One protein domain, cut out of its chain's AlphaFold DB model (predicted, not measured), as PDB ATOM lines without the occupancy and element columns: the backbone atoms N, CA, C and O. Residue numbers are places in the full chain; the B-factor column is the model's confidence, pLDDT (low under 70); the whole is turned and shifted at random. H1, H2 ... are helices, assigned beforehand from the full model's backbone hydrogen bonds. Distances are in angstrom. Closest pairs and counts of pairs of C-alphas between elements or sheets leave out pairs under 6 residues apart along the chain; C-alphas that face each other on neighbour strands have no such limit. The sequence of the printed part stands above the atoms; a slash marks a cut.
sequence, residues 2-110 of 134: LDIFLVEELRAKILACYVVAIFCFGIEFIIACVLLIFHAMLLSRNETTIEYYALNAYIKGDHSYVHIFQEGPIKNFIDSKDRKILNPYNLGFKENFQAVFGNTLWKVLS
ATOM      1  N   LEU A   2     280.751 444.310 400.814       66.69
ATOM      2  CA  LEU A   2     281.889 443.489 401.265       66.69
ATOM      3  C   LEU A   2     283.152 444.323 401.581       66.69
ATOM      4  O   LEU A   2     283.770 444.124 402.618       66.69
ATOM      5  N   ASP A   3     283.471 445.326 400.756       76.12
ATOM      6  CA  ASP A   3     284.662 446.170 400.957       76.12
ATOM      7  C   ASP A   3     284.594 447.050 402.213       76.12
ATOM      8  O   ASP A   3     285.607 447.285 402.861       76.12
ATOM      9  N   ILE A   4     283.398 447.514 402.594       78.88
ATOM     10  CA  ILE A   4     283.203 448.333 403.802       78.88
ATOM     11  C   ILE A   4     283.466 447.480 405.046       78.88
ATOM     12  O   ILE A   4     284.204 447.899 405.933       78.88
ATOM     13  N   PHE A   5     282.937 446.254 405.062       82.38
ATOM     14  CA  PHE A   5     283.152 445.303 406.150       82.38
ATOM     15  C   PHE A   5     284.634 444.931 406.305       82.38
ATOM     16  O   PHE A   5     285.168 444.952 407.412       82.38
ATOM     17  N   LEU A   6     285.332 444.672 405.193       84.25
ATOM     18  CA  LEU A   6     286.771 444.377 405.207       84.25
ATOM     19  C   LEU A   6     287.606 445.562 405.717       84.25
ATOM     20  O   LEU A   6     288.578 445.368 406.448       84.25
ATOM     21  N   VAL A   7     287.226 446.796 405.367       88.00
ATOM     22  CA  VAL A   7     287.892 448.011 405.860       88.00
ATOM     23  C   VAL A   7     287.666 448.207 407.362       88.00
ATOM     24  O   VAL A   7     288.600 448.589 408.068       88.00
ATOM     25  N   GLU A   8     286.466 447.937 407.871       89.44
ATOM     26  CA  GLU A   8     286.168 448.007 409.307       89.44
ATOM     27  C   GLU A   8     286.933 446.946 410.106       89.44
ATOM     28  O   GLU A   8     287.554 447.268 411.123       89.44
ATOM     29  N   GLU A   9     286.979 445.707 409.611       90.44
ATOM     30  CA  GLU A   9     287.745 444.623 410.233       90.44
ATOM     31  C   GLU A   9     289.250 444.939 410.259       90.44
ATOM     32  O   GLU A   9     289.922 444.751 411.280       90.44
ATOM     33  N   LEU A  10     289.788 445.479 409.161       92.19
ATOM     34  CA  LEU A  10     291.183 445.906 409.086       92.19
ATOM     35  C   LEU A  10     291.485 447.033 410.085       92.19
ATOM     36  O   LEU A  10     292.500 446.976 410.780       92.19
ATOM     37  N   ARG A  11     290.600 448.032 410.208       92.88
ATOM     38  CA  ARG A  11     290.745 449.122 411.192       92.88
ATOM     39  C   ARG A  11     290.758 448.594 412.624       92.88
ATOM     40  O   ARG A  11     291.593 449.033 413.411       92.88
ATOM     41  N   ALA A  12     289.881 447.645 412.948       93.38
ATOM     42  CA  ALA A  12     289.837 447.028 414.270       93.38
ATOM     43  C   ALA A  12     291.142 446.278 414.595       93.38
ATOM     44  O   ALA A  12     291.685 446.435 415.688       93.38
ATOM     45  N   LYS A  13     291.694 445.527 413.631       94.94
ATOM     46  CA  LYS A  13     292.989 444.839 413.786       94.94
ATOM     47  C   LYS A  13     294.145 445.822 413.970       94.94
ATOM     48  O   LYS A  13     294.957 445.636 414.870       94.94
ATOM     49  N   ILE A  14     294.195 446.888 413.169       95.75
ATOM     50  CA  ILE A  14     295.214 447.943 413.296       95.75
ATOM     51  C   ILE A  14     295.128 448.611 414.674       95.75
ATOM     52  O   ILE A  14     296.150 448.775 415.338       95.75
ATOM     53  N   LEU A  15     293.918 448.952 415.131       96.56
ATOM     54  CA  LEU A  15     293.705 449.526 416.458       96.56
ATOM     55  C   LEU A  15     294.196 448.579 417.559       96.56
ATOM     56  O   LEU A  15     294.918 449.016 418.451       96.56
ATOM     57  N   ALA A  16     293.862 447.288 417.474       96.56
ATOM     58  CA  ALA A  16     294.335 446.288 418.426       96.56
ATOM     59  C   ALA A  16     295.874 446.211 418.460       96.56
ATOM     60  O   ALA A  16     296.456 446.202 419.544       96.56
ATOM     61  N   CYS A  17     296.540 446.239 417.299       97.38
ATOM     62  CA  CYS A  17     298.002 446.280 417.222       97.38
ATOM     63  C   CYS A  17     298.587 447.522 417.908       97.38
ATOM     64  O   CYS A  17     299.551 447.396 418.658       97.38
ATOM     65  N   TYR A  18     298.003 448.706 417.698       97.56
ATOM     66  CA  TYR A  18     298.459 449.926 418.372       97.56
ATOM     67  C   TYR A  18     298.248 449.872 419.881       97.56
ATOM     68  O   TYR A  18     299.135 450.283 420.623       97.56
ATOM     69  N   VAL A  19     297.115 449.340 420.344       97.81
ATOM     70  CA  VAL A  19     296.858 449.156 421.778       97.81
ATOM     71  C   VAL A  19     297.938 448.266 422.392       97.81
ATOM     72  O   VAL A  19     298.567 448.664 423.369       97.81
ATOM     73  N   VAL A  20     298.223 447.110 421.783       98.00
ATOM     74  CA  VAL A  20     299.293 446.208 422.245       98.00
ATOM     75  C   VAL A  20     300.656 446.903 422.208       98.00
ATOM     76  O   VAL A  20     301.395 446.831 423.188       98.00
ATOM     77  N   ALA A  21     300.978 447.622 421.131       98.06
ATOM     78  CA  ALA A  21     302.240 448.349 421.014       98.06
ATOM     79  C   ALA A  21     302.402 449.406 422.117       98.06
ATOM     80  O   ALA A  21     303.463 449.483 422.728       98.06
ATOM     81  N   ILE A  22     301.350 450.173 422.423       98.19
ATOM     82  CA  ILE A  22     301.352 451.161 423.513       98.19
ATOM     83  C   ILE A  22     301.633 450.485 424.857       98.19
ATOM     84  O   ILE A  22     302.430 451.006 425.633       98.19
ATOM     85  N   PHE A  23     301.031 449.323 425.130       98.19
ATOM     86  CA  PHE A  23     301.321 448.579 426.358       98.19
ATOM     87  C   PHE A  23     302.771 448.092 426.407       98.19
ATOM     88  O   PHE A  23     303.431 448.281 427.428       98.19
ATOM     89  N   CYS A  24     303.289 447.524 425.316       98.25
ATOM     90  CA  CYS A  24     304.681 447.077 425.247       98.25
ATOM     91  C   CYS A  24     305.662 448.239 425.467       98.25
ATOM     92  O   CYS A  24     306.516 448.148 426.347       98.25
ATOM     93  N   PHE A  25     305.493 449.351 424.743       98.31
ATOM     94  CA  PHE A  25     306.328 450.544 424.911       98.31
ATOM     95  C   PHE A  25     306.164 451.179 426.291       98.31
ATOM     96  O   PHE A  25     307.131 451.683 426.848       98.31
ATOM     97  N   GLY A  26     304.961 451.141 426.867       98.38
ATOM     98  CA  GLY A  26     304.716 451.624 428.222       98.38
ATOM     99  C   GLY A  26     305.503 450.828 429.264       98.38
ATOM    100  O   GLY A  26     306.146 451.419 430.128       98.38
ATOM    101  N   ILE A  27     305.503 449.497 429.159       98.31
ATOM    102  CA  ILE A  27     306.285 448.620 430.043       98.31
ATOM    103  C   ILE A  27     307.785 448.871 429.858       98.31
ATOM    104  O   ILE A  27     308.501 449.053 430.845       98.31
ATOM    105  N   GLU A  28     308.258 448.925 428.612       98.38
ATOM    106  CA  GLU A  28     309.663 449.201 428.295       98.38
ATOM    107  C   GLU A  28     310.113 450.559 428.846       98.38
ATOM    108  O   GLU A  28     311.156 450.653 429.492       98.38
ATOM    109  N   PHE A  29     309.293 451.597 428.673       98.25
ATOM    110  CA  PHE A  29     309.561 452.936 429.187       98.25
ATOM    111  C   PHE A  29     309.685 452.949 430.713       98.25
ATOM    112  O   PHE A  29     310.621 453.542 431.248       98.25
ATOM    113  N   ILE A  30     308.793 452.253 431.427       98.38
ATOM    114  CA  ILE A  30     308.863 452.144 432.892       98.38
ATOM    115  C   ILE A  30     310.176 451.479 433.320       98.38
ATOM    116  O   ILE A  30     310.858 451.991 434.212       98.38
ATOM    117  N   ILE A  31     310.555 450.370 432.677       98.25
ATOM    118  CA  ILE A  31     311.817 449.672 432.966       98.25
ATOM    119  C   ILE A  31     313.011 450.598 432.700       98.25
ATOM    120  O   ILE A  31     313.893 450.721 433.553       98.25
ATOM    121  N   ALA A  32     313.016 451.297 431.564       98.38
ATOM    122  CA  ALA A  32     314.068 452.242 431.203       98.38
ATOM    123  C   ALA A  32     314.190 453.384 432.224       98.38
ATOM    124  O   ALA A  32     315.302 453.729 432.615       98.38
ATOM    125  N   CYS A  33     313.076 453.932 432.719       98.25
ATOM    126  CA  CYS A  33     313.093 454.958 433.762       98.25
ATOM    127  C   CYS A  33     313.695 454.448 435.076       98.25
ATOM    128  O   CYS A  33     314.507 455.146 435.686       98.25
ATOM    129  N   VAL A  34     313.330 453.237 435.510       98.19
ATOM    130  CA  VAL A  34     313.886 452.635 436.734       98.19
ATOM    131  C   VAL A  34     315.396 452.441 436.599       98.19
ATOM    132  O   VAL A  34     316.151 452.835 437.493       98.19
ATOM    133  N   LEU A  35     315.847 451.895 435.468       97.88
ATOM    134  CA  LEU A  35     317.271 451.701 435.191       97.88
ATOM    135  C   LEU A  35     318.018 453.033 435.085       97.88
ATOM    136  O   LEU A  35     319.110 453.158 435.633       97.88
ATOM    137  N   LEU A  36     317.425 454.043 434.449       97.31
ATOM    138  CA  LEU A  36     318.021 455.371 434.332       97.31
ATOM    139  C   LEU A  36     318.246 456.003 435.707       97.31
ATOM    140  O   LEU A  36     319.332 456.510 435.970       97.31
ATOM    141  N   ILE A  37     317.253 455.947 436.597       97.88
ATOM    142  CA  ILE A  37     317.381 456.484 437.961       97.88
ATOM    143  C   ILE A  37     318.481 455.743 438.724       97.88
ATOM    144  O   ILE A  37     319.319 456.373 439.373       97.88
ATOM    145  N   PHE A  38     318.502 454.411 438.625       97.94
ATOM    146  CA  PHE A  38     319.519 453.593 439.273       97.94
ATOM    147  C   PHE A  38     320.929 453.944 438.777       97.94
ATOM    148  O   PHE A  38     321.803 454.263 439.585       97.94
ATOM    149  N   HIS A  39     321.143 453.980 437.461       97.50
ATOM    150  CA  HIS A  39     322.447 454.300 436.882       97.50
ATOM    151  C   HIS A  39     322.849 455.769 437.061       97.50
ATOM    152  O   HIS A  39     324.034 456.047 437.218       97.50
ATOM    153  N   ALA A  40     321.903 456.707 437.130       96.00
ATOM    154  CA  ALA A  40     322.197 458.098 437.475       96.00
ATOM    155  C   ALA A  40     322.706 458.230 438.921       96.00
ATOM    156  O   ALA A  40     323.641 458.987 439.189       96.00
ATOM    157  N   MET A  41     322.133 457.464 439.858       96.25
ATOM    158  CA  MET A  41     322.637 457.401 441.232       96.25
ATOM    159  C   MET A  41     324.050 456.805 441.279       96.25
ATOM    160  O   MET A  41     324.910 457.361 441.962       96.25
ATOM    161  N   LEU A  42     324.294 455.712 440.556       97.12
ATOM    162  CA  LEU A  42     325.614 455.086 440.452       97.12
ATOM    163  C   LEU A  42     326.663 456.050 439.883       97.12
ATOM    164  O   LEU A  42     327.693 456.285 440.513       97.12
ATOM    165  N   LEU A  43     326.342 456.703 438.764       95.44
ATOM    166  CA  LEU A  43     327.170 457.733 438.139       95.44
ATOM    167  C   LEU A  43     327.506 458.858 439.121       95.44
ATOM    168  O   LEU A  43     328.652 459.281 439.213       95.44
ATOM    169  N   SER A  44     326.529 459.317 439.910       94.94
ATOM    170  CA  SER A  44     326.758 460.400 440.875       94.94
ATOM    171  C   SER A  44     327.792 460.061 441.952       94.94
ATOM    172  O   SER A  44     328.339 460.973 442.573       94.94
ATOM    173  N   ARG A  45     328.077 458.772 442.167       94.81
ATOM    174  CA  ARG A  45     329.006 458.265 443.184       94.81
ATOM    175  C   ARG A  45     330.240 457.592 442.595       94.81
ATOM    176  O   ARG A  45     331.069 457.153 443.379       94.81
ATOM    177  N   ASN A  46     330.346 457.520 441.267       95.12
ATOM    178  CA  ASN A  46     331.339 456.709 440.565       95.12
ATOM    179  C   ASN A  46     331.365 455.264 441.092       95.12
ATOM    180  O   ASN A  46     332.377 454.772 441.577       95.12
ATOM    181  N   GLU A  47     330.193 454.630 441.112       95.50
ATOM    182  CA  GLU A  47     330.036 453.228 441.503       95.50
ATOM    183  C   GLU A  47     329.599 452.421 440.280       95.50
ATOM    184  O   GLU A  47     328.656 452.785 439.578       95.50
ATOM    185  N   THR A  48     330.213 451.270 440.055       95.69
ATOM    186  CA  THR A  48     329.613 450.202 439.256       95.69
ATOM    187  C   THR A  48     328.503 449.512 440.053       95.69
ATOM    188  O   THR A  48     328.412 449.599 441.280       95.69
ATOM    189  N   THR A  49     327.646 448.753 439.366       97.50
ATOM    190  CA  THR A  49     326.606 447.948 440.026       97.50
ATOM    191  C   THR A  49     327.197 446.968 441.045       97.50
ATOM    192  O   THR A  49     326.616 446.751 442.106       97.50
ATOM    193  N   ILE A  50     328.353 446.374 440.734       97.12
ATOM    194  CA  ILE A  50     329.012 445.380 441.588       97.12
ATOM    195  C   ILE A  50     329.587 446.056 442.842       97.12
ATOM    196  O   ILE A  50     329.341 445.585 443.955       97.12
ATOM    197  N   GLU A  51     330.250 447.202 442.689       96.56
ATOM    198  CA  GLU A  51     330.753 448.006 443.813       96.56
ATOM    199  C   GLU A  51     329.624 448.510 444.715       96.56
ATOM    200  O   GLU A  51     329.754 448.477 445.939       96.56
ATOM    201  N   TYR A  52     328.478 448.900 444.146       97.31
ATOM    202  CA  TYR A  52     327.301 449.289 444.926       97.31
ATOM    203  C   TYR A  52     326.850 448.175 445.882       97.31
ATOM    204  O   TYR A  52     326.557 448.438 447.057       97.31
ATOM    205  N   TYR A  53     326.802 446.927 445.405       97.31
ATOM    206  CA  TYR A  53     326.462 445.782 446.248       97.31
ATOM    207  C   TYR A  53     327.558 445.474 447.270       97.31
ATOM    208  O   TYR A  53     327.231 445.247 448.436       97.31
ATOM    209  N   ALA A  54     328.830 445.546 446.873       96.75
ATOM    210  CA  ALA A  54     329.968 445.336 447.766       96.75
ATOM    211  C   ALA A  54     329.989 446.343 448.927       96.75
ATOM    212  O   ALA A  54     330.069 445.947 450.088       96.75
ATOM    213  N   LEU A  55     329.809 447.637 448.639       96.62
ATOM    214  CA  LEU A  55     329.713 448.699 449.649       96.62
ATOM    215  C   LEU A  55     328.516 448.493 450.579       96.62
ATOM    216  O   LEU A  55     328.620 448.693 451.785       96.62
ATOM    217  N   ASN A  56     327.366 448.076 450.042       97.25
ATOM    218  CA  ASN A  56     326.193 447.792 450.870       97.25
ATOM    219  C   ASN A  56     326.397 446.588 451.793       97.25
ATOM    220  O   ASN A  56     325.904 446.615 452.920       97.25
ATOM    221  N   ALA A  57     327.075 445.541 451.321       96.50
ATOM    222  CA  ALA A  57     327.440 444.396 452.145       96.50
ATOM    223  C   ALA A  57     328.410 444.828 453.253       96.50
ATOM    224  O   ALA A  57     328.137 444.588 454.429       96.50
ATOM    225  N   TYR A  58     329.439 445.601 452.894       96.25
ATOM    226  CA  TYR A  58     330.425 446.124 453.835       96.25
ATOM    227  C   TYR A  58     329.782 446.975 454.938       96.25
ATOM    228  O   TYR A  58     330.006 446.738 456.121       96.25
ATOM    229  N   ILE A  59     328.903 447.920 454.579       95.75
ATOM    230  CA  ILE A  59     328.185 448.780 455.541       95.75
ATOM    231  C   ILE A  59     327.295 447.956 456.495       95.75
ATOM    232  O   ILE A  59     327.050 448.368 457.635       95.75
ATOM    233  N   LYS A  60     326.821 446.786 456.051       96.12
ATOM    234  CA  LYS A  60     326.060 445.824 456.868       96.12
ATOM    235  C   LYS A  60     326.950 444.893 457.705       96.12
ATOM    236  O   LYS A  60     326.401 444.115 458.481       96.12
ATOM    237  N   GLY A  61     328.274 444.988 457.586       94.44
ATOM    238  CA  GLY A  61     329.249 444.173 458.314       94.44
ATOM    239  C   GLY A  61     329.701 442.906 457.583       94.44
ATOM    240  O   GLY A  61     330.361 442.065 458.187       94.44
ATOM    241  N   ASP A  62     329.348 442.740 456.306       94.94
ATOM    242  CA  ASP A  62     329.851 441.648 455.472       94.94
ATOM    243  C   ASP A  62     331.016 442.131 454.601       94.94
ATOM    244  O   ASP A  62     330.841 442.841 453.608       94.94
ATOM    245  N   HIS A  63     332.222 441.714 454.975       94.62
ATOM    246  CA  HIS A  63     333.467 442.096 454.312       94.62
ATOM    247  C   HIS A  63     333.920 441.097 453.231       94.62
ATOM    248  O   HIS A  63     335.018 441.235 452.694       94.62
ATOM    249  N   SER A  64     333.094 440.114 452.857       94.69
ATOM    250  CA  SER A  64     333.448 439.082 451.858       94.69
ATOM    251  C   SER A  64     333.805 439.658 450.478       94.69
ATOM    252  O   SER A  64     334.502 439.029 449.681       94.69
ATOM    253  N   TYR A  65     333.338 440.872 450.195       94.38
ATOM    254  CA  TYR A  65     333.348 441.502 448.878       94.38
ATOM    255  C   TYR A  65     334.403 442.603 448.705       94.38
ATOM    256  O   TYR A  65     334.435 443.253 447.664       94.38
ATOM    257  N   VAL A  66     335.296 442.809 449.680       93.62
ATOM    258  CA  VAL A  66     336.348 443.847 449.598       93.62
ATOM    259  C   VAL A  66     337.286 443.673 448.400       93.62
ATOM    260  O   VAL A  66     337.820 444.648 447.892       93.62
ATOM    261  N   HIS A  67     337.442 442.442 447.904       93.50
ATOM    262  CA  HIS A  67     338.283 442.105 446.751       93.50
ATOM    263  C   HIS A  67     337.780 442.682 445.418       93.50
ATOM    264  O   HIS A  67     338.521 442.659 444.440       93.50
ATOM    265  N   ILE A  68     336.536 443.175 445.367       94.00
ATOM    266  CA  ILE A  68     335.998 443.902 444.208       94.00
ATOM    267  C   ILE A  68     336.750 445.221 444.003       94.00
ATOM    268  O   ILE A  68     336.919 445.650 442.867       94.00
ATOM    269  N   PHE A  69     337.234 445.832 445.086       92.94
ATOM    270  CA  PHE A  69     338.009 447.062 445.027       92.94
ATOM    271  C   PHE A  69     339.495 446.758 444.834       92.94
ATOM    272  O   PHE A  69     340.086 445.906 445.512       92.94
ATOM    273  N   GLN A  70     340.127 447.483 443.914       89.62
ATOM    274  CA  GLN A  70     341.563 447.346 443.676       89.62
ATOM    275  C   GLN A  70     342.385 448.084 444.738       89.62
ATOM    276  O   GLN A  70     343.489 447.650 445.073       89.62
ATOM    277  N   GLU A  71     341.828 449.138 445.321       88.94
ATOM    278  CA  GLU A  71     342.494 450.041 446.258       88.94
ATOM    279  C   GLU A  71     341.476 450.711 447.195       88.94
ATOM    280  O   GLU A  71     340.288 450.384 447.170       88.94
ATOM    281  N   GLY A  72     341.945 451.629 448.039       87.50
ATOM    282  CA  GLY A  72     341.089 452.465 448.874       87.50
ATOM    283  C   GLY A  72     340.772 451.931 450.272       87.50
ATOM    284  O   GLY A  72     341.107 450.792 450.615       87.50
ATOM    285  N   PRO A  73     340.079 452.736 451.096       87.62
ATOM    286  CA  PRO A  73     339.899 452.440 452.517       87.62
ATOM    287  C   PRO A  73     339.101 451.162 452.793       87.62
ATOM    288  O   PRO A  73     339.384 450.445 453.754       87.62
ATOM    289  N   ILE A  74     338.148 450.819 451.922       91.25
ATOM    290  CA  ILE A  74     337.385 449.567 452.016       91.25
ATOM    291  C   ILE A  74     338.276 448.316 451.961       91.25
ATOM    292  O   ILE A  74     337.974 447.318 452.615       91.25
ATOM    293  N   LYS A  75     339.403 448.375 451.237       89.81
ATOM    294  CA  LYS A  75     340.379 447.281 451.149       89.81
ATOM    295  C   LYS A  75     341.228 447.151 452.418       89.81
ATOM    296  O   LYS A  75     341.689 446.058 452.733       89.81
ATOM    297  N   ASN A  76     341.367 448.246 453.164       88.38
ATOM    298  CA  ASN A  76     342.090 448.319 454.435       88.38
ATOM    299  C   ASN A  76     341.206 447.998 455.650       88.38
ATOM    300  O   ASN A  76     341.637 448.188 456.783       88.38
ATOM    301  N   PHE A  77     339.978 447.514 455.430       88.50
ATOM    302  CA  PHE A  77     339.031 447.145 456.483       88.50
ATOM    303  C   PHE A  77     338.761 448.269 457.502       88.50
ATOM    304  O   PHE A  77     338.591 448.005 458.693       88.50
ATOM    305  N   ILE A  78     338.713 449.531 457.051       88.50
ATOM    306  CA  ILE A  78     338.431 450.651 457.956       88.50
ATOM    307  C   ILE A  78     337.056 450.510 458.622       88.50
ATOM    308  O   ILE A  78     336.073 450.106 457.987       88.50
ATOM    309  N   ASP A  79     336.960 450.910 459.888       86.81
ATOM    310  CA  ASP A  79     335.690 450.959 460.615       86.81
ATOM    311  C   ASP A  79     334.933 452.255 460.287       86.81
ATOM    312  O   ASP A  79     334.807 453.179 461.089       86.81
ATOM    313  N   SER A  80     334.471 452.356 459.042       87.88
ATOM    314  CA  SER A  80     333.584 453.426 458.593       87.88
ATOM    315  C   SER A  80     332.353 452.841 457.926       87.88
ATOM    316  O   SER A  80     332.420 451.863 457.184       87.88
ATOM    317  N   LYS A  81     331.210 453.483 458.165       91.06
ATOM    318  CA  LYS A  81     329.954 453.221 457.449       91.06
ATOM    319  C   LYS A  81     329.630 454.313 456.433       91.06
ATOM    320  O   LYS A  81     328.597 454.235 455.765       91.06
ATOM    321  N   ASP A  82     330.483 455.330 456.315       91.69
ATOM    322  CA  ASP A  82     330.302 456.372 455.315       91.69
ATOM    323  C   ASP A  82     330.758 455.860 453.948       91.69
ATOM    324  O   ASP A  82     331.942 455.661 453.677       91.69
ATOM    325  N   ARG A  83     329.783 455.694 453.056       91.81
ATOM    326  CA  ARG A  83     329.994 455.258 451.677       91.81
ATOM    327  C   ARG A  83     330.962 456.156 450.906       91.81
ATOM    328  O   ARG A  83     331.660 455.655 450.034       91.81
ATOM    329  N   LYS A  84     330.991 457.461 451.192       89.94
ATOM    330  CA  LYS A  84     331.893 458.396 450.502       89.94
ATOM    331  C   LYS A  84     333.351 458.169 450.878       89.94
ATOM    332  O   LYS A  84     334.207 458.378 450.035       89.94
ATOM    333  N   ILE A  85     333.598 457.742 452.116       90.00
ATOM    334  CA  ILE A  85     334.934 457.395 452.609       90.00
ATOM    335  C   ILE A  85     335.319 456.005 452.098       90.00
ATOM    336  O   ILE A  85     336.436 455.791 451.648       90.00
ATOM    337  N   LEU A  86     334.385 455.050 452.143       92.44
ATOM    338  CA  LEU A  86     334.646 453.677 451.712       92.44
ATOM    339  C   LEU A  86     334.896 453.551 450.206       92.44
ATOM    340  O   LEU A  86     335.691 452.703 449.814       92.44
ATOM    341  N   ASN A  87     334.205 454.338 449.373       94.00
ATOM    342  CA  ASN A  87     334.385 454.307 447.925       94.00
ATOM    343  C   ASN A  87     335.571 455.198 447.505       94.00
ATOM    344  O   ASN A  87     335.401 456.422 447.471       94.00
ATOM    345  N   PRO A  88     336.725 454.622 447.116       92.62
ATOM    346  CA  PRO A  88     337.878 455.410 446.690       92.62
ATOM    347  C   PRO A  88     337.651 456.143 445.370       92.62
ATOM    348  O   PRO A  88     338.305 457.142 445.111       92.62
ATOM    349  N   TYR A  89     336.727 455.684 444.528       94.00
ATOM    350  CA  TYR A  89     336.525 456.242 443.192       94.00
ATOM    351  C   TYR A  89     335.564 457.433 443.189       94.00
ATOM    352  O   TYR A  89     335.375 458.081 442.163       94.00
ATOM    353  N   ASN A  90     334.945 457.762 444.327       93.75
ATOM    354  CA  ASN A  90     334.015 458.881 444.404       93.75
ATOM    355  C   ASN A  90     334.763 460.221 444.489       93.75
ATOM    356  O   ASN A  90     335.185 460.636 445.571       93.75
ATOM    357  N   LEU A  91     334.880 460.918 443.356       91.38
ATOM    358  CA  LEU A  91     335.612 462.183 443.207       91.38
ATOM    359  C   LEU A  91     334.725 463.429 443.349       91.38
ATOM    360  O   LEU A  91     335.228 464.549 443.389       91.38
ATOM    361  N   GLY A  92     333.407 463.240 443.427       90.88
ATOM    362  CA  GLY A  92     332.414 464.309 443.358       90.88
ATOM    363  C   GLY A  92     331.657 464.306 442.031       90.88
ATOM    364  O   GLY A  92     332.122 463.794 441.020       90.88
ATOM    365  N   PHE A  93     330.441 464.861 442.025       90.00
ATOM    366  CA  PHE A  93     329.501 464.692 440.907       90.00
ATOM    367  C   PHE A  93     330.076 465.105 439.546       90.00
ATOM    368  O   PHE A  93     329.861 464.417 438.552       90.00
ATOM    369  N   LYS A  94     330.795 466.230 439.496       91.25
ATOM    370  CA  LYS A  94     331.334 466.772 438.248       91.25
ATOM    371  C   LYS A  94     332.428 465.863 437.690       91.25
ATOM    372  O   LYS A  94     332.386 465.523 436.512       91.25
ATOM    373  N   GLU A  95     333.372 465.467 438.529       91.44
ATOM    374  CA  GLU A  95     334.501 464.610 438.186       91.44
ATOM    375  C   GLU A  95     334.026 463.195 437.824       91.44
ATOM    376  O   GLU A  95     334.432 462.662 436.795       91.44
ATOM    377  N   ASN A  96     333.077 462.640 438.586       92.50
ATOM    378  CA  ASN A  96     332.457 461.343 438.301       92.50
ATOM    379  C   ASN A  96     331.762 461.345 436.927       92.50
ATOM    380  O   ASN A  96     331.885 460.405 436.145       92.50
ATOM    381  N   PHE A  97     331.049 462.428 436.599       91.56
ATOM    382  CA  PHE A  97     330.406 462.575 435.295       91.56
ATOM    383  C   PHE A  97     331.434 462.663 434.158       91.56
ATOM    384  O   PHE A  97     331.247 462.064 433.097       91.56
ATOM    385  N   GLN A  98     332.525 463.401 434.382       90.69
ATOM    386  CA  GLN A  98     333.602 463.567 433.408       90.69
ATOM    387  C   GLN A  98     334.373 462.268 433.147       90.69
ATOM    388  O   GLN A  98     334.750 462.044 432.001       90.69
ATOM    389  N   ALA A  99     334.548 461.398 434.145       88.00
ATOM    390  CA  ALA A  99     335.189 460.092 433.962       88.00
ATOM    391  C   ALA A  99     334.435 459.207 432.944       88.00
ATOM    392  O   ALA A  99     335.038 458.520 432.118       88.00
ATOM    393  N   VAL A 100     333.098 459.287 432.943       87.38
ATOM    394  CA  VAL A 100     332.244 458.468 432.068       87.38
ATOM    395  C   VAL A 100     332.010 459.114 430.700       87.38
ATOM    396  O   VAL A 100     332.145 458.451 429.673       87.38
ATOM    397  N   PHE A 101     331.643 460.397 430.665       87.69
ATOM    398  CA  PHE A 101     331.197 461.067 429.433       87.69
ATOM    399  C   PHE A 101     332.225 462.034 428.828       87.69
ATOM    400  O   PHE A 101     332.009 462.581 427.740       87.69
ATOM    401  N   GLY A 102     333.333 462.277 429.521       85.06
ATOM    402  CA  GLY A 102     334.326 463.274 429.148       85.06
ATOM    403  C   GLY A 102     333.901 464.709 429.475       85.06
ATOM    404  O   GLY A 102     332.914 464.994 430.154       85.06
ATOM    405  N   ASN A 103     334.690 465.659 428.980       85.75
ATOM    406  CA  ASN A 103     334.624 467.075 429.355       85.75
ATOM    407  C   ASN A 103     333.841 467.980 428.383       85.75
ATOM    408  O   ASN A 103     333.686 469.171 428.655       85.75
ATOM    409  N   THR A 104     333.362 467.452 427.252       84.06
ATOM    410  CA  THR A 104     332.743 468.248 426.178       84.06
ATOM    411  C   THR A 104     331.334 467.754 425.869       84.06
ATOM    412  O   THR A 104     331.132 466.557 425.717       84.06
ATOM    413  N   LEU A 105     330.370 468.661 425.667       82.38
ATOM    414  CA  LEU A 105     328.970 468.313 425.356       82.38
ATOM    415  C   LEU A 105     328.817 467.352 424.164       82.38
ATOM    416  O   LEU A 105     328.000 466.438 424.207       82.38
ATOM    417  N   TRP A 106     329.630 467.521 423.118       83.69
ATOM    418  CA  TRP A 106     329.653 466.596 421.982       83.69
ATOM    419  C   TRP A 106     330.085 465.181 422.369       83.69
ATOM    420  O   TRP A 106     329.535 464.227 421.828       83.69
ATOM    421  N   LYS A 107     331.025 465.032 423.311       81.31
ATOM    422  CA  LYS A 107     331.436 463.718 423.821       81.31
ATOM    423  C   LYS A 107     330.312 463.054 424.622       81.31
ATOM    424  O   LYS A 107     330.096 461.861 424.464       81.31
ATOM    425  N   VAL A 108     329.568 463.844 425.402       84.12
ATOM    426  CA  VAL A 108     328.446 463.373 426.234       84.12
ATOM    427  C   VAL A 108     327.288 462.834 425.389       84.12
ATOM    428  O   VAL A 108     326.681 461.829 425.743       84.12
ATOM    429  N   LEU A 109     326.958 463.509 424.285       87.12
ATOM    430  CA  LEU A 109     325.816 463.148 423.434       87.12
ATOM    431  C   LEU A 109     326.160 462.124 422.346       87.12
ATOM    432  O   LEU A 109     325.261 461.530 421.754       87.12
ATOM    433  N   SER A 110     327.444 461.947 422.045       86.44
ATOM    434  CA  SER A 110     327.889 461.049 420.987       86.44
ATOM    435  C   SER A 110     328.042 459.620 421.515       86.44
ATOM    436  O   SER A 110     328.746 459.422 422.502       86.44
TER     437      SER A 110
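AT A GLANCE: This is residues 2 to 110 of the 134 residues of a protein of Enterocytozoon bieneusi (strain H348) (UniProt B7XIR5). One long, straight helix, H1, sticks out with residues 2 to 37 from a small head of short helices and loops at its far end. In that head, H2, H3 and H4 gather on one side of the end of H1, and H5 with H6 lies on the other side. The printed part has 109 residues with six named helices, in the order H1 H2 H3 H4 H5 H6, and no named strand; the class is all helix. It is extended, with a radius of gyration of the C-alphas of 23.7 A, and its spans of 80 by 37 by 18 A take their length from H1.

IN THESE COORDINATES: Find C-alpha 2 at (281.889, 443.489, 401.265); from there H1, residues 2 to 45, runs 64.8 A to C-alpha 45 at (329.006, 458.265, 443.184). Next look at H2, residues 49 to 59, 15.6 A long. H3, residues 73 to 76, measures 5.0 A, and H4, residues 83 to 86, measures 4.9 A. Further on, H5, residues 93 to 101, is 12.2 A long. H6, residues 105 to 109, covers 6.3 A and ends with C-alpha 109 at (325.816, 463.148, 423.434).

HOW THE PARTS SIT: Start at the end of H1, where residues 43 to 45 alone touch H5; the closest C-alphas, those of Ser 44 and Phe 93, are 5.1 A apart. The two helices run opposite ways at a steep tilt of 56 degrees. H1 and H2 are close but not clearly touching, with the C-alphas of Leu 42 and Thr 49 closest at 7.2 A, and they run the same way at a steep tilt of 47 degrees. H2 and H4 only just touch, with 3 pairs of C-alphas within 8 A, the closest being Leu 55 and Arg 83 at 6.9 A. H3 and H4 also only just touch, with 3 such pairs; the C-alphas of Ile 74 and Leu 86 are closest, 4.9 A apart. H6 is close to H5 but not clearly touching, with the C-alphas of Phe 101 and Val 108 closest at 4.8 A. H2 and H5 are apart. In H1, H2 and H6 every O i to N i+4 pair is within hydrogen-bond range, in H5 4 of 5 are, and H3 and H4 are too short for such a pair.

THE WHOLE: The two C-alphas farthest apart are those of Leu 2 and Asn 76, at 80.5 A. Without residues 2 to 37, which stand free, the body spans 42 by 19 by 18 A. The printed part has no cut. The link from H2 to H3, residues 60 to 72, is long. The mean pLDDT of the printed part is 92.6, and residue 2 alone is under 70.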